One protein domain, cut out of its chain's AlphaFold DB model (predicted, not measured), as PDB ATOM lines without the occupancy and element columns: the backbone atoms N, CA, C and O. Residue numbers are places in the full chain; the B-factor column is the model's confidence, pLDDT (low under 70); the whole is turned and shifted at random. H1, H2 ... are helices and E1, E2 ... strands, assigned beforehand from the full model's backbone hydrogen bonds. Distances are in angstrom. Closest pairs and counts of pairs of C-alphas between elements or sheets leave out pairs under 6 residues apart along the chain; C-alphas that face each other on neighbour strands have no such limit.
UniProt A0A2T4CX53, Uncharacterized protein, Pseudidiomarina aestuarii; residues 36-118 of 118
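This is residues 36 to 118 of the 118 residues of an uncharacterized protein of Pseudidiomarina aestuarii (UniProt A0A2T4CX53). A long helical hairpin, H3 and H4, makes the length of the domain, and a small head of two short strands, E1 and E2, and two short helices, H1 and H2, sits at the end away from its turn. The head is joined to the beginning of H3, and the last part of H4 runs past it; at the other end the turn, residues 86 to 94, sticks out free. The printed part has 83 residues with four named helices and two named strands, in the order H1, H2, E1, E2, H3, H4; the sheet, E1 - E2, is antiparallel and the class is mostly helix. The whole is only just compact, close to loose, with a radius of gyration of the C-alphas of 13.9 A, and it is elongated, spanning 43 by 23 by 20 A.

E1, residues 58 to 61, and E2, residues 64 to 67, form a hairpin, antiparallel at 155 degrees between their directions, with N 59 and O 66 at 2.9 A and N 61 and O 64 at 2.8 A, within hydrogen-bond range. The closest C-alphas of E1 and H1, residues 36 to 42, are those of Leu 42 and Ile 61, 4.7 A apart. H2, residues 51 to 55, touches H3, residues 69 to 86, at H3's residues 69 to 76 alone; the closest C-alphas are those of Lys 55 and Gly 72, 4.8 A apart. H3 and H4, residues 93 to 116, form a helical hairpin and touch, at H4's residues 96 to 106 alone, with a shallow tilt of 27 degrees, opposite ways; their closest C-alphas, of Leu 78 and Cys 103, are 7.4 A apart. Farther along H4, the C-alpha of Arg 114 is 6.4 A from that of Ile 61, the closest of H4 and E1. H1 and H4 are close but not clearly touching, with the C-alphas of Glu 38 and His 107 closest at 7.7 A. H1 and H3 are apart, as are H2 and H4. In H1, H2, H3 and H4 every O i to N i+4 pair is within hydrogen-bond range.

H4 is 35.2 A long from first to last C-alpha and H3 25.9 A; H1 measures 10.0 A, H2 6.4 A, and E1 and E2 9.6 A each. C-alpha 36, where H1 begins, is at (-11.955, 1.221, 4.794). H3 begins at C-alpha 69, (-28.353, -0.750, 10.042), and H4 ends at C-alpha 116, (-25.686, -10.558, -4.768).

The two C-alphas farthest apart, those of Gln 89 and Ser 118, are 44.3 A apart. The printed part has no cut, and no link is long. The mean pLDDT of the printed part is 82.2; it is under 70 at residues 40 to 55, residue 62 and residues 117 to 118.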
ATOM      1  N   GLU A  36     -11.616  -0.158   5.138       87.38
ATOM      2  CA  GLU A  36     -11.955   1.221   4.794       87.38
ATOM      3  C   GLU A  36     -11.934   1.431   3.278       87.38
ATOM      4  O   GLU A  36     -12.849   2.039   2.721       87.38
ATOM      5  N   LYS A  37     -10.932   0.881   2.581       84.00
ATOM      6  CA  LYS A  37     -10.899   0.901   1.113       84.00
ATOM      7  C   LYS A  37     -12.099   0.196   0.517       84.00
ATOM      8  O   LYS A  37     -12.631   0.674  -0.475       84.00
ATOM      9  N   GLU A  38     -12.538  -0.910   1.099       81.50
ATOM     10  CA  GLU A  38     -13.719  -1.603   0.606       81.50
ATOM     11  C   GLU A  38     -14.993  -0.808   0.814       81.50
ATOM     12  O   GLU A  38     -15.760  -0.675  -0.132       81.50
ATOM     13  N   ILE A  39     -15.192  -0.247   2.005       78.88
ATOM     14  CA  ILE A  39     -16.336   0.616   2.309       78.88
ATOM     15  C   ILE A  39     -16.364   1.814   1.348       78.88
ATOM     16  O   ILE A  39     -17.410   2.138   0.793       78.88
ATOM     17  N   ASN A  40     -15.206   2.431   1.102       69.94
ATOM     18  CA  ASN A  40     -15.079   3.581   0.209       69.94
ATOM     19  C   ASN A  40     -15.170   3.222  -1.281       69.94
ATOM     20  O   ASN A  40     -15.583   4.052  -2.080       69.94
ATOM     21  N   PHE A  41     -14.772   2.014  -1.683       66.06
ATOM     22  CA  PHE A  41     -14.876   1.551  -3.071       66.06
ATOM     23  C   PHE A  41     -16.311   1.169  -3.447       66.06
ATOM     24  O   PHE A  41     -16.675   1.195  -4.619       66.06
ATOM     25  N   LEU A  42     -17.132   0.808  -2.460       60.66
ATOM     26  CA  LEU A  42     -18.524   0.432  -2.673       60.66
ATOM     27  C   LEU A  42     -19.382   1.604  -3.180       60.66
ATOM     28  O   LEU A  42     -20.265   1.381  -4.008       60.66
ATOM     29  N   SER A  43     -19.059   2.854  -2.825       53.66
ATOM     30  CA  SER A  43     -19.694   4.023  -3.436       53.66
ATOM     31  C   SER A  43     -19.279   4.152  -4.908       53.66
ATOM     32  O   SER A  43     -18.292   4.806  -5.234       53.66
ATOM     33  N   ALA A  44     -20.059   3.572  -5.823       47.81
ATOM     34  CA  ALA A  44     -19.921   3.736  -7.277       47.81
ATOM     35  C   ALA A  44     -20.227   5.174  -7.771       47.81
ATOM     36  O   ALA A  44     -20.320   5.430  -8.970       47.81
ATOM     37  N   SER A  45     -20.393   6.121  -6.849       48.94
ATOM     38  CA  SER A  45     -20.618   7.536  -7.107       48.94
ATOM     39  C   SER A  45     -19.291   8.294  -7.046       48.94
ATOM     40  O   SER A  45     -18.450   8.025  -6.193       48.94
ATOM     41  N   ALA A  46     -19.115   9.287  -7.921       48.16
ATOM     42  CA  ALA A  46     -18.007  10.245  -7.853       48.16
ATOM     43  C   ALA A  46     -17.974  11.040  -6.528       48.16
ATOM     44  O   ALA A  46     -16.973  11.692  -6.223       48.16
ATOM     45  N   ASP A  47     -19.044  10.962  -5.732       52.16
ATOM     46  CA  ASP A  47     -19.095  11.481  -4.377       52.16
ATOM     47  C   ASP A  47     -18.570  10.437  -3.387       52.16
ATOM     48  O   ASP A  47     -19.086   9.321  -3.302       52.16
ATOM     49  N   LYS A  48     -17.557  10.829  -2.598       54.22
ATOM     50  CA  LYS A  48     -17.117  10.088  -1.404       54.22
ATOM     51  C   LYS A  48     -18.342   9.585  -0.628       54.22
ATOM     52  O   LYS A  48     -19.291  10.361  -0.477       54.22
ATOM     53  N   PRO A  49     -18.313   8.360  -0.069       57.56
ATOM     54  CA  PRO A  49     -19.429   7.874   0.720       57.56
ATOM     55  C   PRO A  49     -19.750   8.892   1.810       57.56
ATOM     56  O   PRO A  49     -18.865   9.326   2.555       57.56
ATOM     57  N   ASN A  50     -21.015   9.301   1.897       65.94
ATOM     58  CA  ASN A  50     -21.441  10.123   3.012       65.94
ATOM     59  C   ASN A  50     -21.309   9.266   4.278       65.94
ATOM     60  O   ASN A  50     -22.000   8.256   4.424       65.94
ATOM     61  N   ASN A  51     -20.413   9.657   5.183       65.00
ATOM     62  CA  ASN A  51     -20.149   8.920   6.418       65.00
ATOM     63  C   ASN A  51     -21.433   8.766   7.265       65.00
ATOM     64  O   ASN A  51     -21.611   7.779   7.975       65.00
ATOM     65  N   ASP A  52     -22.382   9.699   7.121       67.50
ATOM     66  CA  ASP A  52     -23.703   9.609   7.747       67.50
ATOM     67  C   ASP A  52     -24.589   8.519   7.122       67.50
ATOM     68  O   ASP A  52     -25.355   7.876   7.838       67.50
ATOM     69  N   SER A  53     -24.453   8.239   5.822       67.00
ATOM     70  CA  SER A  53     -25.153   7.128   5.159       67.00
ATOM     71  C   SER A  53     -24.643   5.775   5.654       67.00
ATOM     72  O   SER A  53     -25.449   4.906   5.984       67.00
ATOM     73  N   ILE A  54     -23.321   5.614   5.800       69.50
ATOM     74  CA  ILE A  54     -22.718   4.385   6.345       69.50
ATOM     75  C   ILE A  54     -23.200   4.145   7.779       69.50
ATOM     76  O   ILE A  54     -23.606   3.033   8.114       69.50
ATOM     77  N   LYS A  55     -23.244   5.193   8.615       68.25
ATOM     78  CA  LYS A  55     -23.796   5.114   9.982       68.25
ATOM     79  C   LYS A  55     -25.272   4.718  10.009       68.25
ATOM     80  O   LYS A  55     -25.703   4.028  10.925       68.25
ATOM     81  N   GLN A  56     -26.042   5.118   9.001       71.38
ATOM     82  CA  GLN A  56     -27.436   4.699   8.827       71.38
ATOM     83  C   GLN A  56     -27.568   3.277   8.251       71.38
ATOM     84  O   GLN A  56     -28.682   2.788   8.072       71.38
ATOM     85  N   GLY A  57     -26.449   2.601   7.967       75.06
ATOM     86  CA  GLY A  57     -26.426   1.283   7.343       75.06
ATOM     87  C   GLY A  57     -26.755   1.301   5.857       75.06
ATOM     88  O   GLY A  57     -27.040   0.253   5.289       75.06
ATOM     89  N   ARG A  58     -26.753   2.478   5.226       79.94
ATOM     90  CA  ARG A  58     -26.972   2.628   3.793       79.94
ATOM     91  C   ARG A  58     -25.630   2.544   3.070       79.94
ATOM     92  O   ARG A  58     -24.808   3.453   3.173       79.94
ATOM     93  N   LEU A  59     -25.437   1.455   2.338       76.62
ATOM     94  CA  LEU A  59     -24.243   1.170   1.554       76.62
ATOM     95  C   LEU A  59     -24.648   1.008   0.095       76.62
ATOM     96  O   LEU A  59     -25.378   0.081  -0.249       76.62
ATOM     97  N   ASP A  60     -24.178   1.902  -0.760       74.00
ATOM     98  CA  ASP A  60     -24.273   1.695  -2.202       74.00
ATOM     99  C   ASP A  60     -23.205   0.664  -2.582       74.00
ATOM    100  O   ASP A  60     -22.077   0.779  -2.123       74.00
ATOM    101  N   ILE A  61     -23.574  -0.392  -3.309       73.50
ATOM    102  CA  ILE A  61     -22.718  -1.520  -3.695       73.50
ATOM    103  C   ILE A  61     -22.996  -1.817  -5.168       73.50
ATOM    104  O   ILE A  61     -23.951  -2.512  -5.506       73.50
ATOM    105  N   GLY A  62     -22.175  -1.269  -6.063       69.50
ATOM    106  CA  GLY A  62     -22.446  -1.348  -7.502       69.50
ATOM    107  C   GLY A  62     -23.761  -0.642  -7.851       69.50
ATOM    108  O   GLY A  62     -23.902   0.548  -7.584       69.50
ATOM    109  N   GLU A  63     -24.717  -1.372  -8.429       70.44
ATOM    110  CA  GLU A  63     -26.042  -0.844  -8.799       70.44
ATOM    111  C   GLU A  63     -27.104  -0.996  -7.696       70.44
ATOM    112  O   GLU A  63     -28.213  -0.478  -7.835       70.44
ATOM    113  N   ILE A  64     -26.792  -1.694  -6.596       71.19
ATOM    114  CA  ILE A  64     -27.734  -1.888  -5.489       71.19
ATOM    115  C   ILE A  64     -27.413  -0.953  -4.324       71.19
ATOM    116  O   ILE A  64     -26.257  -0.718  -3.987       71.19
ATOM    117  N   THR A  65     -28.451  -0.478  -3.642       79.19
ATOM    118  CA  THR A  65     -28.317   0.136  -2.318       79.19
ATOM    119  C   THR A  65     -28.729  -0.894  -1.273       79.19
ATOM    120  O   THR A  65     -29.888  -1.310  -1.218       79.19
ATOM    121  N   VAL A  66     -27.790  -1.296  -0.423       77.25
ATOM    122  CA  VAL A  66     -28.049  -2.134   0.750       77.25
ATOM    123  C   VAL A  66     -28.413  -1.234   1.924       77.25
ATOM    124  O   VAL A  66     -27.700  -0.281   2.229       77.25
ATOM    125  N   LEU A  67     -29.522  -1.546   2.595       85.38
ATOM    126  CA  LEU A  67     -29.919  -0.910   3.848       85.38
ATOM    127  C   LEU A  67     -29.815  -1.934   4.984       85.38
ATOM    128  O   LEU A  67     -30.775  -2.643   5.283       85.38
ATOM    129  N   ASP A  68     -28.643  -2.007   5.610       85.31
ATOM    130  CA  ASP A  68     -28.381  -2.833   6.790       85.31
ATOM    131  C   ASP A  68     -27.845  -1.977   7.957       85.31
ATOM    132  O   ASP A  68     -26.632  -1.783   8.110       85.31
ATOM    133  N   PRO A  69     -28.738  -1.494   8.843       85.12
ATOM    134  CA  PRO A  69     -28.353  -0.750  10.042       85.12
ATOM    135  C   PRO A  69     -27.416  -1.520  10.983       85.12
ATOM    136  O   PRO A  69     -26.661  -0.907  11.736       85.12
ATOM    137  N   ARG A  70     -27.441  -2.861  10.973       88.56
ATOM    138  CA  ARG A  70     -26.560  -3.676  11.827       88.56
ATOM    139  C   ARG A  70     -25.128  -3.613  11.320       88.56
ATOM    140  O   ARG A  70     -24.211  -3.459  12.123       88.56
ATOM    141  N   LEU A  71     -24.952  -3.683  10.005       87.56
ATOM    142  CA  LEU A  71     -23.655  -3.522   9.362       87.56
ATOM    143  C   LEU A  71     -23.102  -2.104   9.550       87.56
ATOM    144  O   LEU A  71     -21.935  -1.957   9.909       87.56
ATOM    145  N   GLY A  72     -23.942  -1.074   9.404       86.75
ATOM    146  CA  GLY A  72     -23.554   0.313   9.695       86.75
ATOM    147  C   GLY A  72     -23.055   0.499  11.134       86.75
ATOM    148  O   GLY A  72     -21.969   1.034  11.362       86.75
ATOM    149  N   ASN A  73     -23.794  -0.041  12.109       87.81
ATOM    150  CA  ASN A  73     -23.384  -0.032  13.516       87.81
ATOM    151  C   ASN A  73     -22.079  -0.798  13.757       87.81
ATOM    152  O   ASN A  73     -21.266  -0.376  14.580       87.81
ATOM    153  N   LEU A  74     -21.868  -1.916  13.061       90.88
ATOM    154  CA  LEU A  74     -20.660  -2.724  13.197       90.88
ATOM    155  C   LEU A  74     -19.425  -1.983  12.668       90.88
ATOM    156  O   LEU A  74     -18.415  -1.932  13.364       90.88
ATOM    157  N   ILE A  75     -19.526  -1.345  11.497       90.75
ATOM    158  CA  ILE A  75     -18.458  -0.507  10.929       90.75
ATOM    159  C   ILE A  75     -18.115   0.643  11.881       90.75
ATOM    160  O   ILE A  75     -16.947   0.854  12.202       90.75
ATOM    161  N   HIS A  76     -19.130   1.341  12.398       89.00
ATOM    162  CA  HIS A  76     -18.906   2.444  13.329       89.00
ATOM    163  C   HIS A  76     -18.295   1.974  14.661       89.00
ATOM    164  O   HIS A  76     -17.391   2.610  15.204       89.00
ATOM    165  N   SER A  77     -18.739   0.821  15.168       91.31
ATOM    166  CA  SER A  77     -18.176   0.215  16.379       91.31
ATOM    167  C   SER A  77     -16.710  -0.170  16.185       91.31
ATOM    168  O   SER A  77     -15.916  -0.007  17.111       91.31
ATOM    169  N   LEU A  78     -16.327  -0.646  14.996       94.75
ATOM    170  CA  LEU A  78     -14.930  -0.936  14.673       94.75
ATOM    171  C   LEU A  78     -14.087   0.335  14.643       94.75
ATOM    172  O   LEU A  78     -13.047   0.373  15.292       94.75
ATOM    173  N   GLU A  79     -14.557   1.397  13.992       92.81
ATOM    174  CA  GLU A  79     -13.850   2.682  13.975       92.81
ATOM    175  C   GLU A  79     -13.576   3.194  15.401       92.81
ATOM    176  O   GLU A  79     -12.444   3.548  15.745       92.81
ATOM    177  N   TYR A  80     -14.592   3.154  16.268       93.31
ATOM    178  CA  TYR A  80     -14.459   3.556  17.667       93.31
ATOM    179  C   TYR A  80     -13.523   2.635  18.464       93.31
ATOM    180  O   TYR A  80     -12.694   3.097  19.256       93.31
ATOM    181  N   THR A  81     -13.622   1.321  18.243       95.31
ATOM    182  CA  THR A  81     -12.756   0.328  18.892       95.31
ATOM    183  C   THR A  81     -11.297   0.552  18.505       95.31
ATOM    184  O   THR A  81     -10.437   0.560  19.381       95.31
ATOM    185  N   ARG A  82     -11.011   0.831  17.227       95.94
ATOM    186  CA  ARG A  82      -9.669   1.181  16.740       95.94
ATOM    187  C   ARG A  82      -9.102   2.370  17.503       95.94
ATOM    188  O   ARG A  82      -8.012   2.268  18.058       95.94
ATOM    189  N   MET A  83      -9.850   3.474  17.560       94.69
ATOM    190  CA  MET A  83      -9.427   4.689  18.269       94.69
ATOM    191  C   MET A  83      -9.170   4.418  19.755       94.69
ATOM    192  O   MET A  83      -8.203   4.926  20.319       94.69
ATOM    193  N   SER A  84     -10.010   3.587  20.373       96.12
ATOM    194  CA  SER A  84      -9.852   3.191  21.773       96.12
ATOM    195  C   SER A  84      -8.569   2.389  21.985       96.12
ATOM    196  O   SER A  84      -7.805   2.705  22.892       96.12
ATOM    197  N   ILE A  85      -8.291   1.398  21.130       95.75
ATOM    198  CA  ILE A  85      -7.074   0.577  21.200       95.75
ATOM    199  C   ILE A  85      -5.816   1.428  20.987       95.75
ATOM    200  O   ILE A  85      -4.832   1.250  21.702       95.75
ATOM    201  N   GLU A  86      -5.840   2.376  20.046       94.19
ATOM    202  CA  GLU A  86      -4.717   3.291  19.792       94.19
ATOM    203  C   GLU A  86      -4.397   4.211  20.976       94.19
ATOM    204  O   GLU A  86      -3.255   4.652  21.109       94.19
ATOM    205  N   GLY A  87      -5.376   4.487  21.841       94.62
ATOM    206  CA  GLY A  87      -5.181   5.249  23.076       94.62
ATOM    207  C   GLY A  87      -4.574   4.441  24.229       94.62
ATOM    208  O   GLY A  87      -4.193   5.022  25.245       94.62
ATOM    209  N   ILE A  88      -4.471   3.114  24.106       94.75
ATOM    210  CA  ILE A  88      -3.895   2.249  25.139       94.75
ATOM    211  C   ILE A  88      -2.370   2.246  24.986       94.75
ATOM    212  O   ILE A  88      -1.840   1.980  23.912       94.75
ATOM    213  N   GLN A  89      -1.638   2.481  26.080       90.19
ATOM    214  CA  GLN A  89      -0.167   2.512  26.067       90.19
ATOM    215  C   GLN A  89       0.461   1.188  25.592       90.19
ATOM    216  O   GLN A  89       1.528   1.178  24.981       90.19
ATOM    217  N   SER A  90      -0.164   0.051  25.905       90.62
ATOM    218  CA  SER A  90       0.310  -1.286  25.521       90.62
ATOM    219  C   SER A  90      -0.863  -2.268  25.409       90.62
ATOM    220  O   SER A  90      -1.104  -3.043  26.336       90.62
ATOM    221  N   PRO A  91      -1.645  -2.225  24.316       93.81
ATOM    222  CA  PRO A  91      -2.756  -3.145  24.136       93.81
ATOM    223  C   PRO A  91      -2.244  -4.573  23.948       93.81
ATOM    224  O   PRO A  91      -1.219  -4.819  23.311       93.81
ATOM    225  N   SER A  92      -2.978  -5.531  24.507       96.12
ATOM    226  CA  SER A  92      -2.656  -6.951  24.373       96.12
ATOM    227  C   SER A  92      -2.770  -7.412  22.920       96.12
ATOM    228  O   SER A  92      -3.704  -7.019  22.220       96.12
ATOM    229  N   VAL A  93      -1.904  -8.337  22.501       95.19
ATOM    230  CA  VAL A  93      -1.974  -8.960  21.165       95.19
ATOM    231  C   VAL A  93      -3.333  -9.621  20.913       95.19
ATOM    232  O   VAL A  93      -3.833  -9.544  19.798       95.19
ATOM    233  N   SER A  94      -3.972 -10.213  21.928       96.69
ATOM    234  CA  SER A  94      -5.315 -10.799  21.790       96.69
ATOM    235  C   SER A  94      -6.349  -9.769  21.343       96.69
ATOM    236  O   SER A  94      -7.015  -9.985  20.344       96.69
ATOM    237  N   MET A  95      -6.402  -8.607  21.997       97.00
ATOM    238  CA  MET A  95      -7.284  -7.494  21.620       97.00
ATOM    239  C   MET A  95      -7.062  -7.037  20.170       97.00
ATOM    240  O   MET A  95      -8.014  -6.728  19.459       97.00
ATOM    241  N   ILE A  96      -5.808  -7.027  19.718       97.62
ATOM    242  CA  ILE A  96      -5.453  -6.688  18.337       97.62
ATOM    243  C   ILE A  96      -5.946  -7.762  17.364       97.62
ATOM    244  O   ILE A  96      -6.533  -7.441  16.334       97.62
ATOM    245  N   VAL A  97      -5.726  -9.036  17.681       97.19
ATOM    246  CA  VAL A  97      -6.182 -10.158  16.853       97.19
ATOM    247  C   VAL A  97      -7.710 -10.201  16.790       97.19
ATOM    248  O   VAL A  97      -8.253 -10.387  15.703       97.19
ATOM    249  N   ASP A  98      -8.399  -9.961  17.906       97.06
ATOM    250  CA  ASP A  98      -9.861  -9.890  17.974       97.06
ATOM    251  C   ASP A  98     -10.400  -8.760  17.090       97.06
ATOM    252  O   ASP A  98     -11.369  -8.949  16.352       97.06
ATOM    253  N   TYR A  99      -9.733  -7.601  17.097       97.62
ATOM    254  CA  TYR A  99     -10.063  -6.499  16.197       97.62
ATOM    255  C   TYR A  99      -9.883  -6.887  14.722       97.62
ATOM    256  O   TYR A  99     -10.789  -6.678  13.915       97.62
ATOM    257  N   ILE A 100      -8.751  -7.504  14.359       97.56
ATOM    258  CA  ILE A 100      -8.492  -7.957  12.980       97.56
ATOM    259  C   ILE A 100      -9.552  -8.976  12.535       97.56
ATOM    260  O   ILE A 100     -10.062  -8.880  11.421       97.56
ATOM    261  N   GLN A 101      -9.928  -9.920  13.403       96.00
ATOM    262  CA  GLN A 101     -11.000 -10.884  13.128       96.00
ATOM    263  C   GLN A 101     -12.357 -10.203  12.928       96.00
ATOM    264  O   GLN A 101     -13.167 -10.650  12.118       96.00
ATOM    265  N   ALA A 102     -12.634  -9.131  13.667       96.00
ATOM    266  CA  ALA A 102     -13.864  -8.379  13.495       96.00
ATOM    267  C   ALA A 102     -13.879  -7.620  12.153       96.00
ATOM    268  O   ALA A 102     -14.900  -7.659  11.466       96.00
ATOM    269  N   CYS A 103     -12.750  -7.041  11.723       96.00
ATOM    270  CA  CYS A 103     -12.607  -6.479  10.374       96.00
ATOM    271  C   CYS A 103     -12.822  -7.536   9.279       96.00
ATOM    272  O   CYS A 103     -13.590  -7.303   8.348       96.00
ATOM    273  N   GLU A 104     -12.209  -8.715   9.421       95.62
ATOM    274  CA  GLU A 104     -12.372  -9.849   8.500       95.62
ATOM    275  C   GLU A 104     -13.847 -10.265   8.370       95.62
ATOM    276  O   GLU A 104     -14.340 -10.483   7.266       95.62
ATOM    277  N   ARG A 105     -14.601 -10.319   9.476       93.25
ATOM    278  CA  ARG A 105     -16.043 -10.627   9.431       93.25
ATOM    279  C   ARG A 105     -16.836  -9.596   8.632       93.25
ATOM    280  O   ARG A 105     -17.710  -9.986   7.863       93.25
ATOM    281  N   VAL A 106     -16.551  -8.304   8.804       92.81
ATOM    282  CA  VAL A 106     -17.228  -7.245   8.038       92.81
ATOM    283  C   VAL A 106     -16.888  -7.346   6.557       92.81
ATOM    284  O   VAL A 106     -17.799  -7.297   5.735       92.81
ATOM    285  N   HIS A 107     -15.616  -7.568   6.227       91.69
ATOM    286  CA  HIS A 107     -15.169  -7.821   4.858       91.69
ATOM    287  C   HIS A 107     -15.991  -8.933   4.189       91.69
ATOM    288  O   HIS A 107     -16.552  -8.731   3.115       91.69
ATOM    289  N   TRP A 108     -16.168 -10.076   4.861       90.94
ATOM    290  CA  TRP A 108     -16.977 -11.181   4.331       90.94
ATOM    291  C   TRP A 108     -18.454 -10.822   4.126       90.94
ATOM    292  O   TRP A 108     -19.072 -11.283   3.164       90.94
ATOM    293  N   ILE A 109     -19.041 -10.001   5.003       89.94
ATOM    294  CA  ILE A 109     -20.419  -9.515   4.831       89.94
ATOM    295  C   ILE A 109     -20.516  -8.640   3.572       89.94
ATOM    296  O   ILE A 109     -21.409  -8.848   2.750       89.94
ATOM    297  N   LEU A 110     -19.581  -7.703   3.392       86.62
ATOM    298  CA  LEU A 110     -19.532  -6.825   2.219       86.62
ATOM    299  C   LEU A 110     -19.319  -7.614   0.921       86.62
ATOM    300  O   LEU A 110     -19.999  -7.359  -0.073       86.62
ATOM    301  N   ASP A 111     -18.427  -8.604   0.936       86.38
ATOM    302  CA  ASP A 111     -18.179  -9.490  -0.203       86.38
ATOM    303  C   ASP A 111     -19.431 -10.296  -0.594       86.38
ATOM    304  O   ASP A 111     -19.753 -10.431  -1.775       86.38
ATOM    305  N   ASN A 112     -20.211 -10.765   0.385       86.88
ATOM    306  CA  ASN A 112     -21.486 -11.431   0.110       86.88
ATOM    307  C   ASN A 112     -22.505 -10.493  -0.547       86.88
ATOM    308  O   ASN A 112     -23.177 -10.904  -1.492       86.88
ATOM    309  N   TYR A 113     -22.597  -9.234  -0.110       84.31
ATOM    310  CA  TYR A 113     -23.459  -8.260  -0.783       84.31
ATOM    311  C   TYR A 113     -23.003  -7.965  -2.215       84.31
ATOM    312  O   TYR A 113     -23.843  -7.908  -3.110       84.31
ATOM    313  N   ARG A 114     -21.692  -7.859  -2.467       79.12
ATOM    314  CA  ARG A 114     -21.156  -7.698  -3.833       79.12
ATOM    315  C   ARG A 114     -21.556  -8.855  -4.748       79.12
ATOM    316  O   ARG A 114     -21.953  -8.621  -5.885       79.12
ATOM    317  N   LYS A 115     -21.498 -10.093  -4.248       81.81
ATOM    318  CA  LYS A 115     -21.915 -11.287  -5.004       81.81
ATOM    319  C   LYS A 115     -23.408 -11.312  -5.320       81.81
ATOM    320  O   LYS A 115     -23.779 -11.910  -6.315       81.81
ATOM    321  N   LEU A 116     -24.252 -10.703  -4.484       77.75
ATOM    322  CA  LEU A 116     -25.686 -10.558  -4.768       77.75
ATOM    323  C   LEU A 116     -25.971  -9.481  -5.821       77.75
ATOM    324  O   LEU A 116     -27.014  -9.525  -6.464       77.75
ATOM    325  N   ALA A 117     -25.070  -8.509  -5.964       69.12
ATOM    326  CA  ALA A 117     -25.170  -7.425  -6.934       69.12
ATOM    327  C   ALA A 117     -24.626  -7.788  -8.332       69.12
ATOM    328  O   ALA A 117     -24.768  -6.982  -9.246       69.12
ATOM    329  N   SER A 118     -23.965  -8.948  -8.478       62.44
ATOM    330  CA  SER A 118     -23.312  -9.434  -9.710       62.44
ATOM    331  C   SER A 118     -24.100 -10.572 -10.354       62.44
ATOM    332  O   SER A 118     -24.078 -10.665 -11.599       62.44
TER     333      SER A 118